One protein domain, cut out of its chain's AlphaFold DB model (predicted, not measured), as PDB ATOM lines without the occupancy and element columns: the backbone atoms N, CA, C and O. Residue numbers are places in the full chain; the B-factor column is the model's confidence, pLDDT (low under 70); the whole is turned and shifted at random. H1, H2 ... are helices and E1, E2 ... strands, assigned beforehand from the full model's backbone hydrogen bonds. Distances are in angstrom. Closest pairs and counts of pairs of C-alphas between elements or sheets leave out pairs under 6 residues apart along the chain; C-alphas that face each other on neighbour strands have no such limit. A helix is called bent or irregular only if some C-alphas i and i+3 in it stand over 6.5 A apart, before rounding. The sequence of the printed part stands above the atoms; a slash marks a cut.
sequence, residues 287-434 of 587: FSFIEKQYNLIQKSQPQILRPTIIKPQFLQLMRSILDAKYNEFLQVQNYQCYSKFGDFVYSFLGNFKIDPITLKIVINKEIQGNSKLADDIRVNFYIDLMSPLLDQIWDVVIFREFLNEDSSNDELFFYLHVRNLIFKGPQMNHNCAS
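Overview. This is residues 287 to 434 of the 587 residues of an uncharacterized protein of Pseudocohnilembus persalinus (UniProt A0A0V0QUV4). A compact body of crossed helices is built round H3 and H4, with H6 and H7 side by side over one side of H3 and a small hairpin, E1 and E2, on its opposite side. H5 packs across H4 and H1, and the corner of H1 and H2 makes one far end, where residues 298 to 303 stick out; H8 packs on the first part of H3. The printed part has 148 residues with eight named helices and two named strands, in the order H1 H2 H3 H4 E1 E2 H5 H6 H7 H8; the sheet, E1 - E2, is antiparallel and the class is mostly helix. The whole is compact, with a radius of gyration of the C-alphas of 15.4 A and spans of 44 by 32 by 32 A.

Along the chain. H1, residues 287 to 300, begins at C-alpha 287 (232.416, 121.113, 124.579) and is 18.6 A long; it is irregular, with C-alphas 289 and 292 7.8 A apart. H2 is residues 302 to 305. H3, residues 312 to 331, is the longest helix at 29.4 A and begins at C-alpha 312 (229.013, 143.656, 126.826). H4 is residues 341 to 351, E1 352 to 354 and E2 361 to 363. H5, residues 371 to 385, is 21.0 A long, H6 is residues 394 to 403, and H7, residues 409 to 422, is 19.8 A long. H8, residues 431 to 434, is only just irregular, with C-alphas 431 and 434 6.8 A apart, and ends at C-alpha 434 (223.014, 143.961, 128.983).

Arrangement. H3 and H4 are the hub, touching three helices each. They touch each other at Ile 321 and Val 345, C-alphas 6.8 A apart, at a steep tilt of 67 degrees, opposite ways. H3 touches H7 with residues 322 to 329 alone, closest at C-alphas 326 and 416, 5.8 A, and H8 with residues 312 to 319 alone, closest at C-alphas 316 and 434, 4.5 A. H4 touches H5, closest at C-alphas 350 and 374, 4.9 A, and H6, about perpendicular at 83 degrees, closest at C-alphas 342 and 403, 5.1 A. H1 touches H5, about perpendicular at 89 degrees, closest at C-alphas 294 and 379, 6.0 A. H1 and H2 touch only at the corner, only just, with 3 pairs of C-alphas within 8 A, the closest being 298 and 305, 6.9 A. E1 and E2 form a hairpin; N 353 and O 362 are 2.9 A apart, within hydrogen-bond range. H1 and H3 are apart. Every O i to N i+4 pair is within range in H4, H5, H6 and H7; H1 has 8 of 10 and H3 15 of 16, and H2 and H8 are too short for such a pair.

Size, cuts and confidence. The C-alphas farthest apart, of Gln 303 and Gln 333, are 45.8 A apart. The printed part has no cut, and no link is long. The mean pLDDT of the printed part is 90.9; residue 307 is under 70.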
ATOM      1  N   PHE A 287     231.059 121.088 125.118       95.75
ATOM      2  CA  PHE A 287     232.416 121.113 124.579       95.75
ATOM      3  C   PHE A 287     232.635 120.033 123.514       95.75
ATOM      4  O   PHE A 287     233.265 120.313 122.498       95.75
ATOM      5  N   SER A 288     232.052 118.840 123.676       94.19
ATOM      6  CA  SER A 288     232.161 117.759 122.688       94.19
ATOM      7  C   SER A 288     231.649 118.166 121.299       94.19
ATOM      8  O   SER A 288     232.149 117.666 120.294       94.19
ATOM      9  N   PHE A 289     230.696 119.104 121.211       92.88
ATOM     10  CA  PHE A 289     230.185 119.591 119.925       92.88
ATOM     11  C   PHE A 289     231.095 120.608 119.229       92.88
ATOM     12  O   PHE A 289     230.965 120.814 118.023       92.88
ATOM     13  N   ILE A 290     231.990 121.263 119.973       96.19
ATOM     14  CA  ILE A 290     232.858 122.340 119.467       96.19
ATOM     15  C   ILE A 290     234.351 122.004 119.541       96.19
ATOM     16  O   ILE A 290     235.177 122.769 119.046       96.19
ATOM     17  N   GLU A 291     234.711 120.870 120.144       96.25
ATOM     18  CA  GLU A 291     236.084 120.461 120.448       96.25
ATOM     19  C   GLU A 291     236.993 120.522 119.217       96.25
ATOM     20  O   GLU A 291     238.106 121.048 119.270       96.25
ATOM     21  N   LYS A 292     236.513 120.024 118.071       95.75
ATOM     22  CA  LYS A 292     237.292 120.014 116.829       95.75
ATOM     23  C   LYS A 292     237.663 121.433 116.388       95.75
ATOM     24  O   LYS A 292     238.820 121.683 116.060       95.75
ATOM     25  N   GLN A 293     236.700 122.349 116.372       94.00
ATOM     26  CA  GLN A 293     236.891 123.736 115.954       94.00
ATOM     27  C   GLN A 293     237.719 124.509 116.985       94.00
ATOM     28  O   GLN A 293     238.653 125.213 116.607       94.00
ATOM     29  N   TYR A 294     237.463 124.296 118.275       95.25
ATOM     30  CA  TYR A 294     238.264 124.853 119.361       95.25
ATOM     31  C   TYR A 294     239.746 124.467 119.226       95.25
ATOM     32  O   TYR A 294     240.618 125.335 119.207       95.25
ATOM     33  N   ASN A 295     240.037 123.180 119.008       95.06
ATOM     34  CA  ASN A 295     241.399 122.674 118.822       95.06
ATOM     35  C   ASN A 295     242.083 123.244 117.563       95.06
ATOM     36  O   ASN A 295     243.303 123.421 117.542       95.06
ATOM     37  N   LEU A 296     241.326 123.544 116.502       93.00
ATOM     38  CA  LEU A 296     241.851 124.196 115.296       93.00
ATOM     39  C   LEU A 296     242.222 125.663 115.553       93.00
ATOM     40  O   LEU A 296     243.285 126.104 115.109       93.00
ATOM     41  N   ILE A 297     241.398 126.404 116.296       90.00
ATOM     42  CA  ILE A 297     241.701 127.790 116.688       90.00
ATOM     43  C   ILE A 297     242.893 127.818 117.643       90.00
ATOM     44  O   ILE A 297     243.818 128.598 117.439       90.00
ATOM     45  N   GLN A 298     242.945 126.898 118.609       90.69
ATOM     46  CA  GLN A 298     244.071 126.773 119.534       90.69
ATOM     47  C   GLN A 298     245.407 126.559 118.811       90.69
ATOM     48  O   GLN A 298     246.419 127.135 119.208       90.69
ATOM     49  N   LYS A 299     245.417 125.756 117.739       93.19
ATOM     50  CA  LYS A 299     246.620 125.494 116.935       93.19
ATOM     51  C   LYS A 299     246.973 126.634 115.986       93.19
ATOM     52  O   LYS A 299     248.150 126.919 115.800       93.19
ATOM     53  N   SER A 300     245.978 127.249 115.350       91.31
ATOM     54  CA  SER A 300     246.214 128.254 114.304       91.31
ATOM     55  C   SER A 300     246.414 129.668 114.855       91.31
ATOM     56  O   SER A 300     247.169 130.445 114.273       91.31
ATOM     57  N   GLN A 301     245.748 130.019 115.959       88.38
ATOM     58  CA  GLN A 301     245.680 131.378 116.501       88.38
ATOM     59  C   GLN A 301     245.636 131.363 118.047       88.38
ATOM     60  O   GLN A 301     244.660 131.817 118.648       88.38
ATOM     61  N   PRO A 302     246.697 130.892 118.734       84.94
ATOM     62  CA  PRO A 302     246.729 130.793 120.199       84.94
ATOM     63  C   PRO A 302     246.531 132.142 120.912       84.94
ATOM     64  O   PRO A 302     246.087 132.185 122.056       84.94
ATOM     65  N   GLN A 303     246.822 133.258 120.241       83.38
ATOM     66  CA  GLN A 303     246.571 134.608 120.742       83.38
ATOM     67  C   GLN A 303     245.085 134.914 120.988       83.38
ATOM     68  O   GLN A 303     244.797 135.747 121.841       83.38
ATOM     69  N   ILE A 304     244.156 134.239 120.297       78.75
ATOM     70  CA  ILE A 304     242.706 134.419 120.493       78.75
ATOM     71  C   ILE A 304     242.241 133.826 121.825       78.75
ATOM     72  O   ILE A 304     241.290 134.321 122.416       78.75
ATOM     73  N   LEU A 305     242.946 132.814 122.338       77.81
ATOM     74  CA  LEU A 305     242.641 132.196 123.630       77.81
ATOM     75  C   LEU A 305     243.104 133.037 124.824       77.81
ATOM     76  O   LEU A 305     242.846 132.675 125.971       77.81
ATOM     77  N   ARG A 306     243.818 134.145 124.587       76.94
ATOM     78  CA  ARG A 306     244.141 135.076 125.668       76.94
ATOM     79  C   ARG A 306     242.867 135.818 126.071       76.94
ATOM     80  O   ARG A 306     242.106 136.184 125.180       76.94
ATOM     81  N   PRO A 307     242.654 136.084 127.371       68.12
ATOM     82  CA  PRO A 307     241.479 136.813 127.834       68.12
ATOM     83  C   PRO A 307     241.372 138.139 127.080       68.12
ATOM     84  O   PRO A 307     242.209 139.029 127.247       68.12
ATOM     85  N   THR A 308     240.386 138.246 126.195       74.50
ATOM     86  CA  THR A 308     240.099 139.491 125.488       74.50
ATOM     87  C   THR A 308     239.170 140.352 126.334       74.50
ATOM     88  O   THR A 308     238.598 139.905 127.332       74.50
ATOM     89  N   ILE A 309     239.045 141.627 125.960       82.88
ATOM     90  CA  ILE A 309     238.035 142.513 126.539       82.88
ATOM     91  C   ILE A 309     236.672 141.878 126.275       82.88
ATOM     92  O   ILE A 309     236.255 141.734 125.125       82.88
ATOM     93  N   ILE A 310     235.989 141.506 127.353       84.12
ATOM     94  CA  ILE A 310     234.713 140.809 127.272       84.12
ATOM     95  C   ILE A 310     233.679 141.781 126.735       84.12
ATOM     96  O   ILE A 310     233.440 142.855 127.293       84.12
ATOM     97  N   LYS A 311     233.081 141.402 125.611       88.50
ATOM     98  CA  LYS A 311     232.074 142.214 124.941       88.50
ATOM     99  C   LYS A 311     230.838 142.325 125.843       88.50
ATOM    100  O   LYS A 311     230.368 141.295 126.321       88.50
ATOM    101  N   PRO A 312     230.242 143.515 126.036       81.56
ATOM    102  CA  PRO A 312     229.013 143.656 126.826       81.56
ATOM    103  C   PRO A 312     227.877 142.738 126.344       81.56
ATOM    104  O   PRO A 312     227.111 142.198 127.138       81.56
ATOM    105  N   GLN A 313     227.823 142.475 125.035       90.00
ATOM    106  CA  GLN A 313     226.843 141.579 124.422       90.00
ATOM    107  C   GLN A 313     226.954 140.124 124.908       90.00
ATOM    108  O   GLN A 313     225.993 139.373 124.775       90.00
ATOM    109  N   PHE A 314     228.090 139.713 125.480       93.50
ATOM    110  CA  PHE A 314     228.281 138.358 125.993       93.50
ATOM    111  C   PHE A 314     227.308 138.043 127.140       93.50
ATOM    112  O   PHE A 314     226.556 137.070 127.068       93.50
ATOM    113  N   LEU A 315     227.254 138.903 128.166       92.75
ATOM    114  CA  LEU A 315     226.335 138.720 129.298       92.75
ATOM    115  C   LEU A 315     224.876 138.786 128.845       92.75
ATOM    116  O   LEU A 315     224.035 138.024 129.323       92.75
ATOM    117  N   GLN A 316     224.590 139.669 127.889       93.19
ATOM    118  CA  GLN A 316     223.278 139.787 127.271       93.19
ATOM    119  C   GLN A 316     222.848 138.480 126.581       93.19
ATOM    120  O   GLN A 316     221.722 138.011 126.762       93.19
ATOM    121  N   LEU A 317     223.761 137.869 125.820       95.81
ATOM    122  CA  LEU A 317     223.548 136.599 125.130       95.81
ATOM    123  C   LEU A 317     223.304 135.457 126.110       95.81
ATOM    124  O   LEU A 317     222.304 134.753 125.994       95.81
ATOM    125  N   MET A 318     224.160 135.339 127.120       96.56
ATOM    126  CA  MET A 318     224.033 134.344 128.180       96.56
ATOM    127  C   MET A 318     222.678 134.443 128.904       96.56
ATOM    128  O   MET A 318     221.966 133.450 129.050       96.56
ATOM    129  N   ARG A 319     222.269 135.654 129.302       95.06
ATOM    130  CA  ARG A 319     220.986 135.897 129.986       95.06
ATOM    131  C   ARG A 319     219.780 135.612 129.097       95.06
ATOM    132  O   ARG A 319     218.788 135.078 129.587       95.06
ATOM    133  N   SER A 320     219.885 135.905 127.802       96.00
ATOM    134  CA  SER A 320     218.846 135.570 126.823       96.00
ATOM    135  C   SER A 320     218.699 134.064 126.630       96.00
ATOM    136  O   SER A 320     217.577 133.583 126.500       96.00
ATOM    137  N   ILE A 321     219.805 133.313 126.651       97.94
ATOM    138  CA  ILE A 321     219.777 131.845 126.594       97.94
ATOM    139  C   ILE A 321     219.067 131.279 127.829       97.94
ATOM    140  O   ILE A 321     218.208 130.415 127.683       97.94
ATOM    141  N   LEU A 322     219.365 131.793 129.027       97.31
ATOM    142  CA  LEU A 322     218.687 131.383 130.263       97.31
ATOM    143  C   LEU A 322     217.181 131.700 130.227       97.31
ATOM    144  O   LEU A 322     216.365 130.836 130.541       97.31
ATOM    145  N   ASP A 323     216.800 132.908 129.794       96.44
ATOM    146  CA  ASP A 323     215.390 133.302 129.639       96.44
ATOM    147  C   ASP A 323     214.661 132.407 128.619       96.44
ATOM    148  O   ASP A 323     213.538 131.958 128.855       96.44
ATOM    149  N   ALA A 324     215.302 132.106 127.486       97.25
ATOM    150  CA  ALA A 324     214.740 131.233 126.460       97.25
ATOM    151  C   ALA A 324     214.617 129.782 126.941       97.25
ATOM    152  O   ALA A 324     213.606 129.135 126.666       97.25
ATOM    153  N   LYS A 325     215.603 129.290 127.697       97.25
ATOM    154  CA  LYS A 325     215.566 127.952 128.288       97.25
ATOM    155  C   LYS A 325     214.414 127.810 129.276       97.25
ATOM    156  O   LYS A 325     213.727 126.794 129.289       97.25
ATOM    157  N   TYR A 326     214.162 128.845 130.073       96.69
ATOM    158  CA  TYR A 326     213.019 128.861 130.978       96.69
ATOM    159  C   TYR A 326     211.690 128.784 130.215       96.69
ATOM    160  O   TYR A 326     210.808 128.012 130.579       96.69
ATOM    161  N   ASN A 327     211.568 129.521 129.109       95.50
ATOM    162  CA  ASN A 327     210.377 129.461 128.262       95.50
ATOM    163  C   ASN A 327     210.165 128.078 127.627       95.50
ATOM    164  O   ASN A 327     209.019 127.663 127.489       95.50
ATOM    165  N   GLU A 328     211.232 127.351 127.278       95.69
ATOM    166  CA  GLU A 328     211.114 125.961 126.820       95.69
ATOM    167  C   GLU A 328     210.466 125.080 127.897       95.69
ATOM    168  O   GLU A 328     209.504 124.372 127.598       95.69
ATOM    169  N   PHE A 329     210.923 125.177 129.152       94.00
ATOM    170  CA  PHE A 329     210.326 124.427 130.262       94.00
ATOM    171  C   PHE A 329     208.838 124.739 130.456       94.00
ATOM    172  O   PHE A 329     208.065 123.846 130.783       94.00
ATOM    173  N   LEU A 330     208.421 125.989 130.238       91.88
ATOM    174  CA  LEU A 330     207.013 126.380 130.361       91.88
ATOM    175  C   LEU A 330     206.140 125.917 129.182       91.88
ATOM    176  O   LEU A 330     204.930 125.772 129.344       91.88
ATOM    177  N   GLN A 331     206.718 125.742 127.992       90.62
ATOM    178  CA  GLN A 331     205.971 125.405 126.775       90.62
ATOM    179  C   GLN A 331     205.852 123.900 126.536       90.62
ATOM    180  O   GLN A 331     204.876 123.440 125.939       90.62
ATOM    181  N   VAL A 332     206.843 123.126 126.967       86.50
ATOM    182  CA  VAL A 332     206.878 121.686 126.736       86.50
ATOM    183  C   VAL A 332     206.002 120.975 127.775       86.50
ATOM    184  O   VAL A 332     206.290 120.989 128.964       86.50
ATOM    185  N   GLN A 333     204.928 120.319 127.323       80.44
ATOM    186  CA  GLN A 333     203.973 119.633 128.213       80.44
ATOM    187  C   GLN A 333     204.538 118.361 128.864       80.44
ATOM    188  O   GLN A 333     204.073 117.954 129.926       80.44
ATOM    189  N   ASN A 334     205.513 117.714 128.220       78.62
ATOM    190  CA  ASN A 334     206.135 116.491 128.713       78.62
ATOM    191  C   ASN A 334     207.589 116.761 129.106       78.62
ATOM    192  O   ASN A 334     208.423 117.021 128.244       78.62
ATOM    193  N   TYR A 335     207.908 116.618 130.389       76.62
ATOM    194  CA  TYR A 335     209.254 116.832 130.927       76.62
ATOM    195  C   TYR A 335     210.337 115.966 130.265       76.62
ATOM    196  O   TYR A 335     211.500 116.356 130.204       76.62
ATOM    197  N   GLN A 336     209.963 114.811 129.706       77.69
ATOM    198  CA  GLN A 336     210.882 113.943 128.966       77.69
ATOM    199  C   GLN A 336     211.358 114.569 127.647       77.69
ATOM    200  O   GLN A 336     212.357 114.134 127.081       77.69
ATOM    201  N   CYS A 337     210.643 115.578 127.148       83.81
ATOM    202  CA  CYS A 337     210.973 116.301 125.927       83.81
ATOM    203  C   CYS A 337     211.822 117.552 126.184       83.81
ATOM    204  O   CYS A 337     212.135 118.259 125.227       83.81
ATOM    205  N   TYR A 338     212.191 117.850 127.434       89.19
ATOM    206  CA  TYR A 338     213.107 118.950 127.715       89.19
ATOM    207  C   TYR A 338     214.460 118.662 127.072       89.19
ATOM    208  O   TYR A 338     215.099 117.648 127.367       89.19
ATOM    209  N   SER A 339     214.919 119.564 126.201       93.44
ATOM    210  CA  SER A 339     216.281 119.464 125.687       93.44
ATOM    211  C   SER A 339     217.277 119.582 126.839       93.44
ATOM    212  O   SER A 339     216.999 120.187 127.881       93.44
ATOM    213  N   LYS A 340     218.472 119.027 126.669       92.19
ATOM    214  CA  LYS A 340     219.549 119.290 127.620       92.19
ATOM    215  C   LYS A 340     220.035 120.723 127.484       92.19
ATOM    216  O   LYS A 340     219.851 121.355 126.444       92.19
ATOM    217  N   PHE A 341     220.674 121.247 128.525       96.50
ATOM    218  CA  PHE A 341     221.149 122.625 128.479       96.50
ATOM    219  C   PHE A 341     222.244 122.834 127.430       96.50
ATOM    220  O   PHE A 341     222.132 123.760 126.632       96.50
ATOM    221  N   GLY A 342     223.242 121.943 127.356       96.31
ATOM    222  CA  GLY A 342     224.286 121.999 126.326       96.31
ATOM    223  C   GLY A 342     223.719 121.959 124.903       96.31
ATOM    224  O   GLY A 342     224.038 122.824 124.086       96.31
ATOM    225  N   ASP A 343     222.808 121.022 124.632       95.44
ATOM    226  CA  ASP A 343     222.129 120.892 123.335       95.44
ATOM    227  C   ASP A 343     221.321 122.150 122.986       95.44
ATOM    228  O   ASP A 343     221.381 122.661 121.861       95.44
ATOM    229  N   PHE A 344     220.593 122.688 123.971       97.12
ATOM    230  CA  PHE A 344     219.822 123.917 123.827       97.12
ATOM    231  C   PHE A 344     220.723 125.099 123.473       97.12
ATOM    232  O   PHE A 344     220.441 125.811 122.514       97.12
ATOM    233  N   VAL A 345     221.828 125.290 124.201       97.81
ATOM    234  CA  VAL A 345     222.798 126.371 123.965       97.81
ATOM    235  C   VAL A 345     223.416 126.236 122.571       97.81
ATOM    236  O   VAL A 345     223.486 127.217 121.826       97.81
ATOM    237  N   TYR A 346     223.809 125.021 122.176       97.00
ATOM    238  CA  TYR A 346     224.386 124.742 120.860       97.00
ATOM    239  C   TYR A 346     223.423 125.081 119.715       97.00
ATOM    240  O   TYR A 346     223.816 125.706 118.718       97.00
ATOM    241  N   SER A 347     222.154 124.695 119.869       96.38
ATOM    242  CA  SER A 347     221.086 125.033 118.928       96.38
ATOM    243  C   SER A 347     220.789 126.533 118.932       96.38
ATOM    244  O   SER A 347     220.668 127.140 117.868       96.38
ATOM    245  N   PHE A 348     220.736 127.161 120.111       97.50
ATOM    246  CA  PHE A 348     220.399 128.571 120.255       97.50
ATOM    247  C   PHE A 348     221.406 129.464 119.530       97.50
ATOM    248  O   PHE A 348     221.016 130.285 118.701       97.50
ATOM    249  N   LEU A 349     222.702 129.252 119.778       97.12
ATOM    250  CA  LEU A 349     223.791 130.019 119.161       97.12
ATOM    251  C   LEU A 349     223.863 129.843 117.636       97.12
ATOM    252  O   LEU A 349     224.375 130.718 116.941       97.12
ATOM    253  N   GLY A 350     223.345 128.729 117.111       96.06
ATOM    254  CA  GLY A 350     223.264 128.480 115.671       96.06
ATOM    255  C   GLY A 350     222.031 129.083 114.993       96.06
ATOM    256  O   GLY A 350     222.033 129.248 113.780       96.06
ATOM    257  N   ASN A 351     220.976 129.408 115.741       96.50
ATOM    258  CA  ASN A 351     219.682 129.773 115.154       96.50
ATOM    259  C   ASN A 351     219.210 131.179 115.517       96.50
ATOM    260  O   ASN A 351     218.426 131.770 114.771       96.50
ATOM    261  N   PHE A 352     219.674 131.733 116.632       97.19
ATOM    262  CA  PHE A 352     219.174 132.990 117.168       97.19
ATOM    263  C   PHE A 352     220.298 133.993 117.410       97.19
ATOM    264  O   PHE A 352     221.450 133.642 117.657       97.19
ATOM    265  N   LYS A 353     219.943 135.272 117.330       96.12
ATOM    266  CA  LYS A 353     220.771 136.392 117.773       96.12
ATOM    267  C   LYS A 353     219.911 137.399 118.515       96.12
ATOM    268  O   LYS A 353     218.686 137.372 118.422       96.12
ATOM    269  N   ILE A 354     220.556 138.298 119.239       94.31
ATOM    270  CA  ILE A 354     219.870 139.409 119.890       94.31
ATOM    271  C   ILE A 354     219.968 140.612 118.973       94.31
ATOM    272  O   ILE A 354     221.060 140.974 118.533       94.31
ATOM    273  N   ASP A 355     218.827 141.216 118.670       93.31
ATOM    274  CA  ASP A 355     218.805 142.486 117.962       93.31
ATOM    275  C   ASP A 355     219.374 143.584 118.882       93.31
ATOM    276  O   ASP A 355     218.812 143.823 119.955       93.31
ATOM    277  N   PRO A 356     220.472 144.264 118.501       88.25
ATOM    278  CA  PRO A 356     221.104 145.278 119.343       88.25
ATOM    279  C   PRO A 356     220.199 146.482 119.634       88.25
ATOM    280  O   PRO A 356     220.448 147.189 120.607       88.25
ATOM    281  N   ILE A 357     219.169 146.727 118.814       88.38
ATOM    282  CA  ILE A 357     218.262 147.869 118.978       88.38
ATOM    283  C   ILE A 357     217.081 147.493 119.872       88.38
ATOM    284  O   ILE A 357     216.811 148.169 120.861       88.38
ATOM    285  N   THR A 358     216.356 146.426 119.526       89.25
ATOM    286  CA  THR A 358     215.148 146.035 120.276       89.25
ATOM    287  C   THR A 358     215.447 145.194 121.511       89.25
ATOM    288  O   THR A 358     214.555 145.007 122.337       89.25
ATOM    289  N   LEU A 359     216.674 144.674 121.631       85.81
ATOM    290  CA  LEU A 359     217.112 143.721 122.656       85.81
ATOM    291  C   LEU A 359     216.289 142.421 122.670       85.81
ATOM    292  O   LEU A 359     216.322 141.671 123.644       85.81
ATOM    293  N   LYS A 360     215.555 142.135 121.586       91.31
ATOM    294  CA  LYS A 360     214.751 140.920 121.436       91.31
ATOM    295  C   LYS A 360     215.542 139.820 120.743       91.31
ATOM    296  O   LYS A 360     216.397 140.076 119.895       91.31
ATOM    297  N   ILE A 361     215.202 138.580 121.083       94.69
ATOM    298  CA  ILE A 361     215.711 137.390 120.404       94.69
ATOM    299  C   ILE A 361     215.059 137.319 119.019       94.69
ATOM    300  O   ILE A 361     213.833 137.311 118.897       94.69
ATOM    301  N   VAL A 362     215.882 137.270 117.975       96.00
ATOM    302  CA  VAL A 362     215.465 137.161 116.575       96.00
ATOM    303  C   VAL A 362     216.184 135.994 115.905       96.00
ATOM    304  O   VAL A 362     217.288 135.618 116.297       96.00
ATOM    305  N   ILE A 363     215.571 135.412 114.874       96.25
ATOM    306  CA  ILE A 363     216.208 134.353 114.081       96.25
ATOM    307  C   ILE A 363     217.426 134.936 113.359       96.25
ATOM    308  O   ILE A 363     217.330 135.962 112.675       96.25
ATOM    309  N   ASN A 364     218.572 134.270 113.479       95.50
ATOM    310  CA  ASN A 364     219.794 134.684 112.815       95.50
ATOM    311  C   ASN A 364     219.818 134.202 111.357       95.50
ATOM    312  O   ASN A 364     220.381 133.159 111.028       95.50
ATOM    313  N   LYS A 365     219.206 134.992 110.468       94.81
ATOM    314  CA  LYS A 365     219.139 134.699 109.027       94.81
ATOM    315  C   LYS A 365     220.513 134.568 108.357       94.81
ATOM    316  O   LYS A 365     220.615 133.887 107.350       94.81
ATOM    317  N   GLU A 366     221.561 135.177 108.914       92.94
ATOM    318  CA  GLU A 366     222.929 135.091 108.372       92.94
ATOM    319  C   GLU A 366     223.550 133.700 108.565       92.94
ATOM    320  O   GLU A 366     224.430 133.308 107.802       92.94
ATOM    321  N   ILE A 367     223.086 132.942 109.567       91.38
ATOM    322  CA  ILE A 367     223.567 131.580 109.823       91.38
ATOM    323  C   ILE A 367     222.838 130.551 108.945       91.38
ATOM    324  O   ILE A 367     223.396 129.491 108.656       91.38
ATOM    325  N   GLN A 368     221.623 130.850 108.465       86.00
ATOM    326  CA  GLN A 368     220.868 129.948 107.589       86.00
ATOM    327  C   GLN A 368     221.627 129.722 106.269       86.00
ATOM    328  O   GLN A 368     221.561 130.530 105.348       86.00
ATOM    329  N   GLY A 369     222.378 128.619 106.196       83.00
ATOM    330  CA  GLY A 369     223.230 128.252 105.058       83.00
ATOM    331  C   GLY A 369     224.740 128.388 105.292       83.00
ATOM    332  O   GLY A 369     225.512 127.947 104.443       83.00
ATOM    333  N   ASN A 370     225.192 128.925 106.434       92.69
ATOM    334  CA  ASN A 370     226.616 129.071 106.755       92.69
ATOM    335  C   ASN A 370     226.991 128.386 108.083       92.69
ATOM    336  O   ASN A 370     227.129 129.024 109.126       92.69
ATOM    337  N   SER A 371     227.213 127.069 108.025       91.94
ATOM    338  CA  SER A 371     227.600 126.265 109.196       91.94
ATOM    339  C   SER A 371     228.912 126.721 109.844       91.94
ATOM    340  O   SER A 371     229.062 126.577 111.052       91.94
ATOM    341  N   LYS A 372     229.856 127.275 109.069       94.00
ATOM    342  CA  LYS A 372     231.145 127.737 109.612       94.00
ATOM    343  C   LYS A 372     230.958 128.930 110.542       94.00
ATOM    344  O   LYS A 372     231.502 128.936 111.635       94.00
ATOM    345  N   LEU A 373     230.121 129.887 110.139       94.75
ATOM    346  CA  LEU A 373     229.812 131.054 110.966       94.75
ATOM    347  C   LEU A 373     229.145 130.654 112.292       94.75
ATOM    348  O   LEU A 373     229.458 131.230 113.331       94.75
ATOM    349  N   ALA A 374     228.256 129.653 112.270       94.56
ATOM    350  CA  ALA A 374     227.639 129.117 113.486       94.56
ATOM    351  C   ALA A 374     228.686 128.549 114.453       94.56
ATOM    352  O   ALA A 374     228.641 128.813 115.653       94.56
ATOM    353  N   ASP A 375     229.634 127.777 113.922       94.94
ATOM    354  CA  ASP A 375     230.701 127.172 114.711       94.94
ATOM    355  C   ASP A 375     231.642 128.229 115.293       94.94
ATOM    356  O   ASP A 375     231.964 128.162 116.478       94.94
ATOM    357  N   ASP A 376     231.999 129.252 114.514       93.81
ATOM    358  CA  ASP A 376     232.812 130.371 114.997       93.81
ATOM    359  C   ASP A 376     232.110 131.114 116.144       93.81
ATOM    360  O   ASP A 376     232.737 131.444 117.150       93.81
ATOM    361  N   ILE A 377     230.796 131.350 116.043       95.12
ATOM    362  CA  ILE A 377     230.010 131.977 117.118       95.12
ATOM    363  C   ILE A 377     230.020 131.106 118.379       95.12
ATOM    364  O   ILE A 377     230.244 131.624 119.472       95.12
ATOM    365  N   ARG A 378     229.814 129.790 118.244       96.56
ATOM    366  CA  ARG A 378     229.805 128.852 119.378       96.56
ATOM    367  C   ARG A 378     231.159 128.776 120.073       96.56
ATOM    368  O   ARG A 378     231.209 128.808 121.300       96.56
ATOM    369  N   VAL A 379     232.245 128.700 119.304       95.62
ATOM    370  CA  VAL A 379     233.602 128.636 119.857       95.62
ATOM    371  C   VAL A 379     233.976 129.955 120.528       95.62
ATOM    372  O   VAL A 379     234.468 129.931 121.651       95.62
ATOM    373  N   ASN A 380     233.686 131.099 119.902       93.94
ATOM    374  CA  ASN A 380     233.939 132.406 120.515       93.94
ATOM    375  C   ASN A 380     233.131 132.593 121.806       93.94
ATOM    376  O   ASN A 380     233.686 133.025 122.809       93.94
ATOM    377  N   PHE A 381     231.853 132.196 121.813       96.12
ATOM    378  CA  PHE A 381     231.035 132.213 123.024       96.12
ATOM    379  C   PHE A 381     231.645 131.349 124.134       96.12
ATOM    380  O   PHE A 381     231.690 131.778 125.281       96.12
ATOM    381  N   TYR A 382     232.145 130.154 123.803       96.38
ATOM    382  CA  TYR A 382     232.792 129.274 124.775       96.38
ATOM    383  C   TYR A 382     234.108 129.846 125.318       96.38
ATOM    384  O   TYR A 382     234.360 129.758 126.515       96.38
ATOM    385  N   ILE A 383     234.934 130.455 124.461       94.12
ATOM    386  CA  ILE A 383     236.184 131.115 124.871       94.12
ATOM    387  C   ILE A 383     235.882 132.264 125.839       94.12
ATOM    388  O   ILE A 383     236.488 132.332 126.908       94.12
ATOM    389  N   ASP A 384     234.917 133.122 125.496       94.56
ATOM    390  CA  ASP A 384     234.483 134.222 126.362       94.56
ATOM    391  C   ASP A 384     233.934 133.680 127.689       94.56
ATOM    392  O   ASP A 384     234.306 134.164 128.761       94.56
ATOM    393  N   LEU A 385     233.111 132.626 127.628       95.69
ATOM    394  CA  LEU A 385     232.533 131.975 128.800       95.69
ATOM    395  C   LEU A 385     233.603 131.421 129.732       95.69
ATOM    396  O   LEU A 385     233.447 131.566 130.939       95.69
ATOM    397  N   MET A 386     234.679 130.828 129.213       94.69
ATOM    398  CA  MET A 386     235.766 130.234 130.004       94.69
ATOM    399  C   MET A 386     236.843 131.243 130.435       94.69
ATOM    400  O   MET A 386     237.866 130.855 130.998       94.69
ATOM    401  N   SER A 387     236.624 132.542 130.213       93.56
ATOM    402  CA  SER A 387     237.548 133.587 130.655       93.56
ATOM    403  C   SER A 387     237.641 133.657 132.191       93.56
ATOM    404  O   SER A 387     236.615 133.870 132.846       93.56
ATOM    405  N   PRO A 388     238.849 133.588 132.791       91.56
ATOM    406  CA  PRO A 388     239.036 133.711 134.245       91.56
ATOM    407  C   PRO A 388     238.572 135.059 134.817       91.56
ATOM    408  O   PRO A 388     238.282 135.191 136.003       91.56
ATOM    409  N   LEU A 389     238.472 136.088 133.967       89.19
ATOM    410  CA  LEU A 389     237.987 137.415 134.361       89.19
ATOM    411  C   LEU A 389     236.521 137.397 134.824       89.19
ATOM    412  O   LEU A 389     236.077 138.336 135.480       89.19
ATOM    413  N   LEU A 390     235.770 136.349 134.473       91.88
ATOM    414  CA  LEU A 390     234.360 136.191 134.822       91.88
ATOM    415  C   LEU A 390     234.119 135.288 136.032       91.88
ATOM    416  O   LEU A 390     232.964 135.107 136.405       91.88
ATOM    417  N   ASP A 391     235.163 134.755 136.672       91.25
ATOM    418  CA  ASP A 391     235.018 133.805 137.789       91.25
ATOM    419  C   ASP A 391     234.316 134.425 139.009       91.25
ATOM    420  O   ASP A 391     233.769 133.721 139.853       91.25
ATOM    421  N   GLN A 392     234.292 135.758 139.089       88.25
ATOM    422  CA  GLN A 392     233.580 136.504 140.129       88.25
ATOM    423  C   GLN A 392     232.103 136.764 139.791       88.25
ATOM    424  O   GLN A 392     231.343 137.192 140.661       88.25
ATOM    425  N   ILE A 393     231.677 136.547 138.542       87.81
ATOM    426  CA  ILE A 393     230.295 136.780 138.116       87.81
ATOM    427  C   ILE A 393     229.507 135.488 138.286       87.81
ATOM    428  O   ILE A 393     229.620 134.557 137.493       87.81
ATOM    429  N   TRP A 394     228.651 135.463 139.303       86.12
ATOM    430  CA  TRP A 394     227.892 134.272 139.680       86.12
ATOM    431  C   TRP A 394     227.019 133.706 138.550       86.12
ATOM    432  O   TRP A 394     227.022 132.495 138.339       86.12
ATOM    433  N   ASP A 395     226.361 134.569 137.761       89.19
ATOM    434  CA  ASP A 395     225.585 134.140 136.585       89.19
ATOM    435  C   ASP A 395     226.443 133.306 135.614       89.19
ATOM    436  O   ASP A 395     225.949 132.352 135.018       89.19
ATOM    437  N   VAL A 396     227.722 133.665 135.450       93.75
ATOM    438  CA  VAL A 396     228.655 132.984 134.542       93.75
ATOM    439  C   VAL A 396     229.099 131.649 135.125       93.75
ATOM    440  O   VAL A 396     229.109 130.652 134.407       93.75
ATOM    441  N   VAL A 397     229.432 131.615 136.417       92.81
ATOM    442  CA  VAL A 397     229.823 130.381 137.118       92.81
ATOM    443  C   VAL A 397     228.712 129.339 137.016       92.81
ATOM    444  O   VAL A 397     228.954 128.235 136.538       92.81
ATOM    445  N   ILE A 398     227.476 129.721 137.340       92.31
ATOM    446  CA  ILE A 398     226.329 128.816 137.244       92.31
ATOM    447  C   ILE A 398     226.039 128.408 135.801       92.31
ATOM    448  O   ILE A 398     225.724 127.250 135.529       92.31
ATOM    449  N   PHE A 399     226.169 129.330 134.845       96.62
ATOM    450  CA  PHE A 399     225.998 128.972 133.441       96.62
ATOM    451  C   PHE A 399     227.000 127.890 133.013       96.62
ATOM    452  O   PHE A 399     226.615 126.987 132.273       96.62
ATOM    453  N   ARG A 400     228.256 127.943 133.486       97.00
ATOM    454  CA  ARG A 400     229.263 126.899 133.221       97.00
ATOM    455  C   ARG A 400     228.868 125.555 133.831       97.00
ATOM    456  O   ARG A 400     228.953 124.558 133.124       97.00
ATOM    457  N   GLU A 401     228.399 125.531 135.079       93.44
ATOM    458  CA  GLU A 401     227.928 124.301 135.745       93.44
ATOM    459  C   GLU A 401     226.799 123.635 134.945       93.44
ATOM    460  O   GLU A 401     226.847 122.443 134.636       93.44
ATOM    461  N   PHE A 402     225.811 124.420 134.507       95.31
ATOM    462  CA  PHE A 402     224.734 123.902 133.666       95.31
ATOM    463  C   PHE A 402     225.223 123.452 132.290       95.31
ATOM    464  O   PHE A 402     224.740 122.451 131.762       95.31
ATOM    465  N   LEU A 403     226.169 124.180 131.691       96.25
ATOM    466  CA  LEU A 403     226.715 123.852 130.374       96.25
ATOM    467  C   LEU A 403     227.532 122.553 130.389       96.25
ATOM    468  O   LEU A 403     227.539 121.822 129.395       96.25
ATOM    469  N   ASN A 404     228.178 122.263 131.516       93.50
ATOM    470  CA  ASN A 404     228.919 121.030 131.764       93.50
ATOM    471  C   ASN A 404     228.021 119.853 132.179       93.50
ATOM    472  O   ASN A 404     228.520 118.741 132.312       93.50
ATOM    473  N   GLU A 405     226.709 120.074 132.318       89.38
ATOM    474  CA  GLU A 405     225.744 119.094 132.833       89.38
ATOM    475  C   GLU A 405     226.055 118.630 134.271       89.38
ATOM    476  O   GLU A 405     225.690 117.521 134.658       89.38
ATOM    477  N   ASP A 406     226.677 119.493 135.086       85.81
ATOM    478  CA  ASP A 406     226.951 119.206 136.502       85.81
ATOM    479  C   ASP A 406     225.665 119.237 137.355       85.81
ATOM    480  O   ASP A 406     225.643 118.747 138.484       85.81
ATOM    481  N   SER A 407     224.578 119.808 136.819       85.81
ATOM    482  CA  SER A 407     223.260 119.886 137.462       85.81
ATOM    483  C   SER A 407     222.184 119.123 136.693       85.81
ATOM    484  O   SER A 407     222.204 119.011 135.465       85.81
ATOM    485  N   SER A 408     221.180 118.651 137.426       85.19
ATOM    486  CA  SER A 408     219.966 118.054 136.870       85.19
ATOM    487  C   SER A 408     219.038 119.098 136.230       85.19
ATOM    488  O   SER A 408     219.085 120.290 136.543       85.19
ATOM    489  N   ASN A 409     218.132 118.645 135.354       86.62
ATOM    490  CA  ASN A 409     217.125 119.518 134.739       86.62
ATOM    491  C   ASN A 409     216.198 120.173 135.776       86.62
ATOM    492  O   ASN A 409     215.759 121.298 135.552       86.62
ATOM    493  N   ASP A 410     215.937 119.510 136.905       82.75
ATOM    494  CA  ASP A 410     215.121 120.061 137.990       82.75
ATOM    495  C   ASP A 410     215.809 121.261 138.644       82.75
ATOM    496  O   ASP A 410     215.179 122.288 138.886       82.75
ATOM    497  N   GLU A 411     217.115 121.157 138.895       82.94
ATOM    498  CA  GLU A 411     217.917 122.231 139.489       82.94
ATOM    499  C   GLU A 411     218.060 123.412 138.532       82.94
ATOM    500  O   GLU A 411     217.939 124.566 138.950       82.94
ATOM    501  N   LEU A 412     218.243 123.127 137.241       91.62
ATOM    502  CA  LEU A 412     218.229 124.142 136.197       91.62
ATOM    503  C   LEU A 412     216.865 124.845 136.124       91.62
ATOM    504  O   LEU A 412     216.811 126.076 136.132       91.62
ATOM    505  N   PHE A 413     215.762 124.092 136.071       90.19
ATOM    506  CA  PHE A 413     214.413 124.658 136.051       90.19
ATOM    507  C   PHE A 413     214.164 125.522 137.284       90.19
ATOM    508  O   PHE A 413     213.716 126.661 137.166       90.19
ATOM    509  N   PHE A 414     214.509 125.000 138.456       85.06
ATOM    510  CA  PHE A 414     214.393 125.699 139.719       85.06
ATOM    511  C   PHE A 414     215.166 127.021 139.715       85.06
ATOM    512  O   PHE A 414     214.603 128.068 140.034       85.06
ATOM    513  N   TYR A 415     216.440 126.992 139.313       89.50
ATOM    514  CA  TYR A 415     217.276 128.185 139.227       89.50
ATOM    515  C   TYR A 415     216.644 129.232 138.311       89.50
ATOM    516  O   TYR A 415     216.520 130.404 138.674       89.50
ATOM    517  N   LEU A 416     216.203 128.804 137.128       93.19
ATOM    518  CA  LEU A 416     215.579 129.676 136.142       93.19
ATOM    519  C   LEU A 416     214.243 130.242 136.634       93.19
ATOM    520  O   LEU A 416     213.956 131.416 136.398       93.19
ATOM    521  N   HIS A 417     213.460 129.444 137.358       88.69
ATOM    522  CA  HIS A 417     212.209 129.870 137.970       88.69
ATOM    523  C   HIS A 417     212.446 130.943 139.037       88.69
ATOM    524  O   HIS A 417     211.832 132.011 138.983       88.69
ATOM    525  N   VAL A 418     213.390 130.712 139.954       85.25
ATOM    526  CA  VAL A 418     213.797 131.695 140.971       85.25
ATOM    527  C   VAL A 418     214.287 132.974 140.312       85.25
ATOM    528  O   VAL A 418     213.834 134.064 140.656       85.25
ATOM    529  N   ARG A 419     215.157 132.852 139.308       89.12
ATOM    530  CA  ARG A 419     215.655 133.989 138.538       89.12
ATOM    531  C   ARG A 419     214.505 134.787 137.913       89.12
ATOM    532  O   ARG A 419     214.462 136.006 138.061       89.12
ATOM    533  N   ASN A 420     213.539 134.119 137.286       90.44
ATOM    534  CA  ASN A 420     212.355 134.768 136.723       90.44
ATOM    535  C   ASN A 420     211.509 135.480 137.798       90.44
ATOM    536  O   ASN A 420     211.008 136.575 137.552       90.44
ATOM    537  N   LEU A 421     211.373 134.915 139.001       84.25
ATOM    538  CA  LEU A 421     210.662 135.561 140.112       84.25
ATOM    539  C   LEU A 421     211.395 136.805 140.633       84.25
ATOM    540  O   LEU A 421     210.771 137.858 140.776       84.25
ATOM    541  N   ILE A 422     212.713 136.718 140.843       83.62
ATOM    542  CA  ILE A 422     213.562 137.839 141.287       83.62
ATOM    543  C   ILE A 422     213.392 139.048 140.366       83.62
ATOM    544  O   ILE A 422     213.213 140.183 140.830       83.62
ATOM    545  N   PHE A 423     213.427 138.793 139.057       87.44
ATOM    546  CA  PHE A 423     213.357 139.819 138.022       87.44
ATOM    547  C   PHE A 423     211.930 140.120 137.541       87.44
ATOM    548  O   PHE A 423     211.761 140.980 136.679       87.44
ATOM    549  N   LYS A 424     210.894 139.488 138.116       88.38
ATOM    550  CA  LYS A 424     209.484 139.633 137.700       88.38
ATOM    551  C   LYS A 424     209.270 139.386 136.199       88.38
ATOM    552  O   LYS A 424     208.513 140.100 135.542       88.38
ATOM    553  N   GLY A 425     209.951 138.383 135.661       91.69
ATOM    554  CA  GLY A 425     209.937 138.033 134.248       91.69
ATOM    555  C   GLY A 425     211.339 137.776 133.687       91.69
ATOM    556  O   GLY A 425     212.313 137.721 134.445       91.69
ATOM    557  N   PRO A 426     211.447 137.667 132.348       93.06
ATOM    558  CA  PRO A 426     212.723 137.584 131.646       93.06
ATOM    559  C   PRO A 426     213.649 138.730 132.051       93.06
ATOM    560  O   PRO A 426     213.260 139.902 131.991       93.06
ATOM    561  N   GLN A 427     214.884 138.409 132.441       90.69
ATOM    562  CA  GLN A 427     215.848 139.425 132.877       90.69
ATOM    563  C   GLN A 427     216.146 140.418 131.749       90.69
ATOM    564  O   GLN A 427     216.366 141.598 132.006       90.69
ATOM    565  N   MET A 428     216.083 139.960 130.498       90.69
ATOM    566  CA  MET A 428     216.278 140.778 129.303       90.69
ATOM    567  C   MET A 428     215.285 141.937 129.138       90.69
ATOM    568  O   MET A 428     215.562 142.863 128.379       90.69
ATOM    569  N   ASN A 429     214.168 141.942 129.870       90.44
ATOM    570  CA  ASN A 429     213.242 143.079 129.887       90.44
ATOM    571  C   ASN A 429     213.777 144.280 130.689       90.44
ATOM    572  O   ASN A 429     213.203 145.367 130.619       90.44
ATOM    573  N   HIS A 430     214.858 144.106 131.456       88.44
ATOM    574  CA  HIS A 430     215.487 145.175 132.229       88.44
ATOM    575  C   HIS A 430     216.631 145.813 131.440       88.44
ATOM    576  O   HIS A 430     217.573 145.138 131.036       88.44
ATOM    577  N   ASN A 431     216.617 147.142 131.299       82.12
ATOM    578  CA  ASN A 431     217.639 147.882 130.540       82.12
ATOM    579  C   ASN A 431     219.076 147.671 131.059       82.12
ATOM    580  O   ASN A 431     220.040 147.811 130.308       82.12
ATOM    581  N   CYS A 432     219.244 147.345 132.345       83.88
ATOM    582  CA  CYS A 432     220.552 147.104 132.952       83.88
ATOM    583  C   CYS A 432     221.131 145.712 132.644       83.88
ATOM    584  O   CYS A 432     222.349 145.541 132.766       83.88
ATOM    585  N   ALA A 433     220.307 144.765 132.177       81.38
ATOM    586  CA  ALA A 433     220.678 143.364 131.973       81.38
ATOM    587  C   ALA A 433     221.793 143.154 130.947       81.38
ATOM    588  O   ALA A 433     222.522 142.167 131.034       81.38
ATOM    589  N   SER A 434     221.977 144.079 130.011       80.25
ATOM    590  CA  SER A 434     223.014 143.961 128.983       80.25
ATOM    591  C   SER A 434     224.400 144.404 129.458       80.25
ATOM    592  O   SER A 434     225.396 143.998 128.874       80.25
TER     593      SER A 434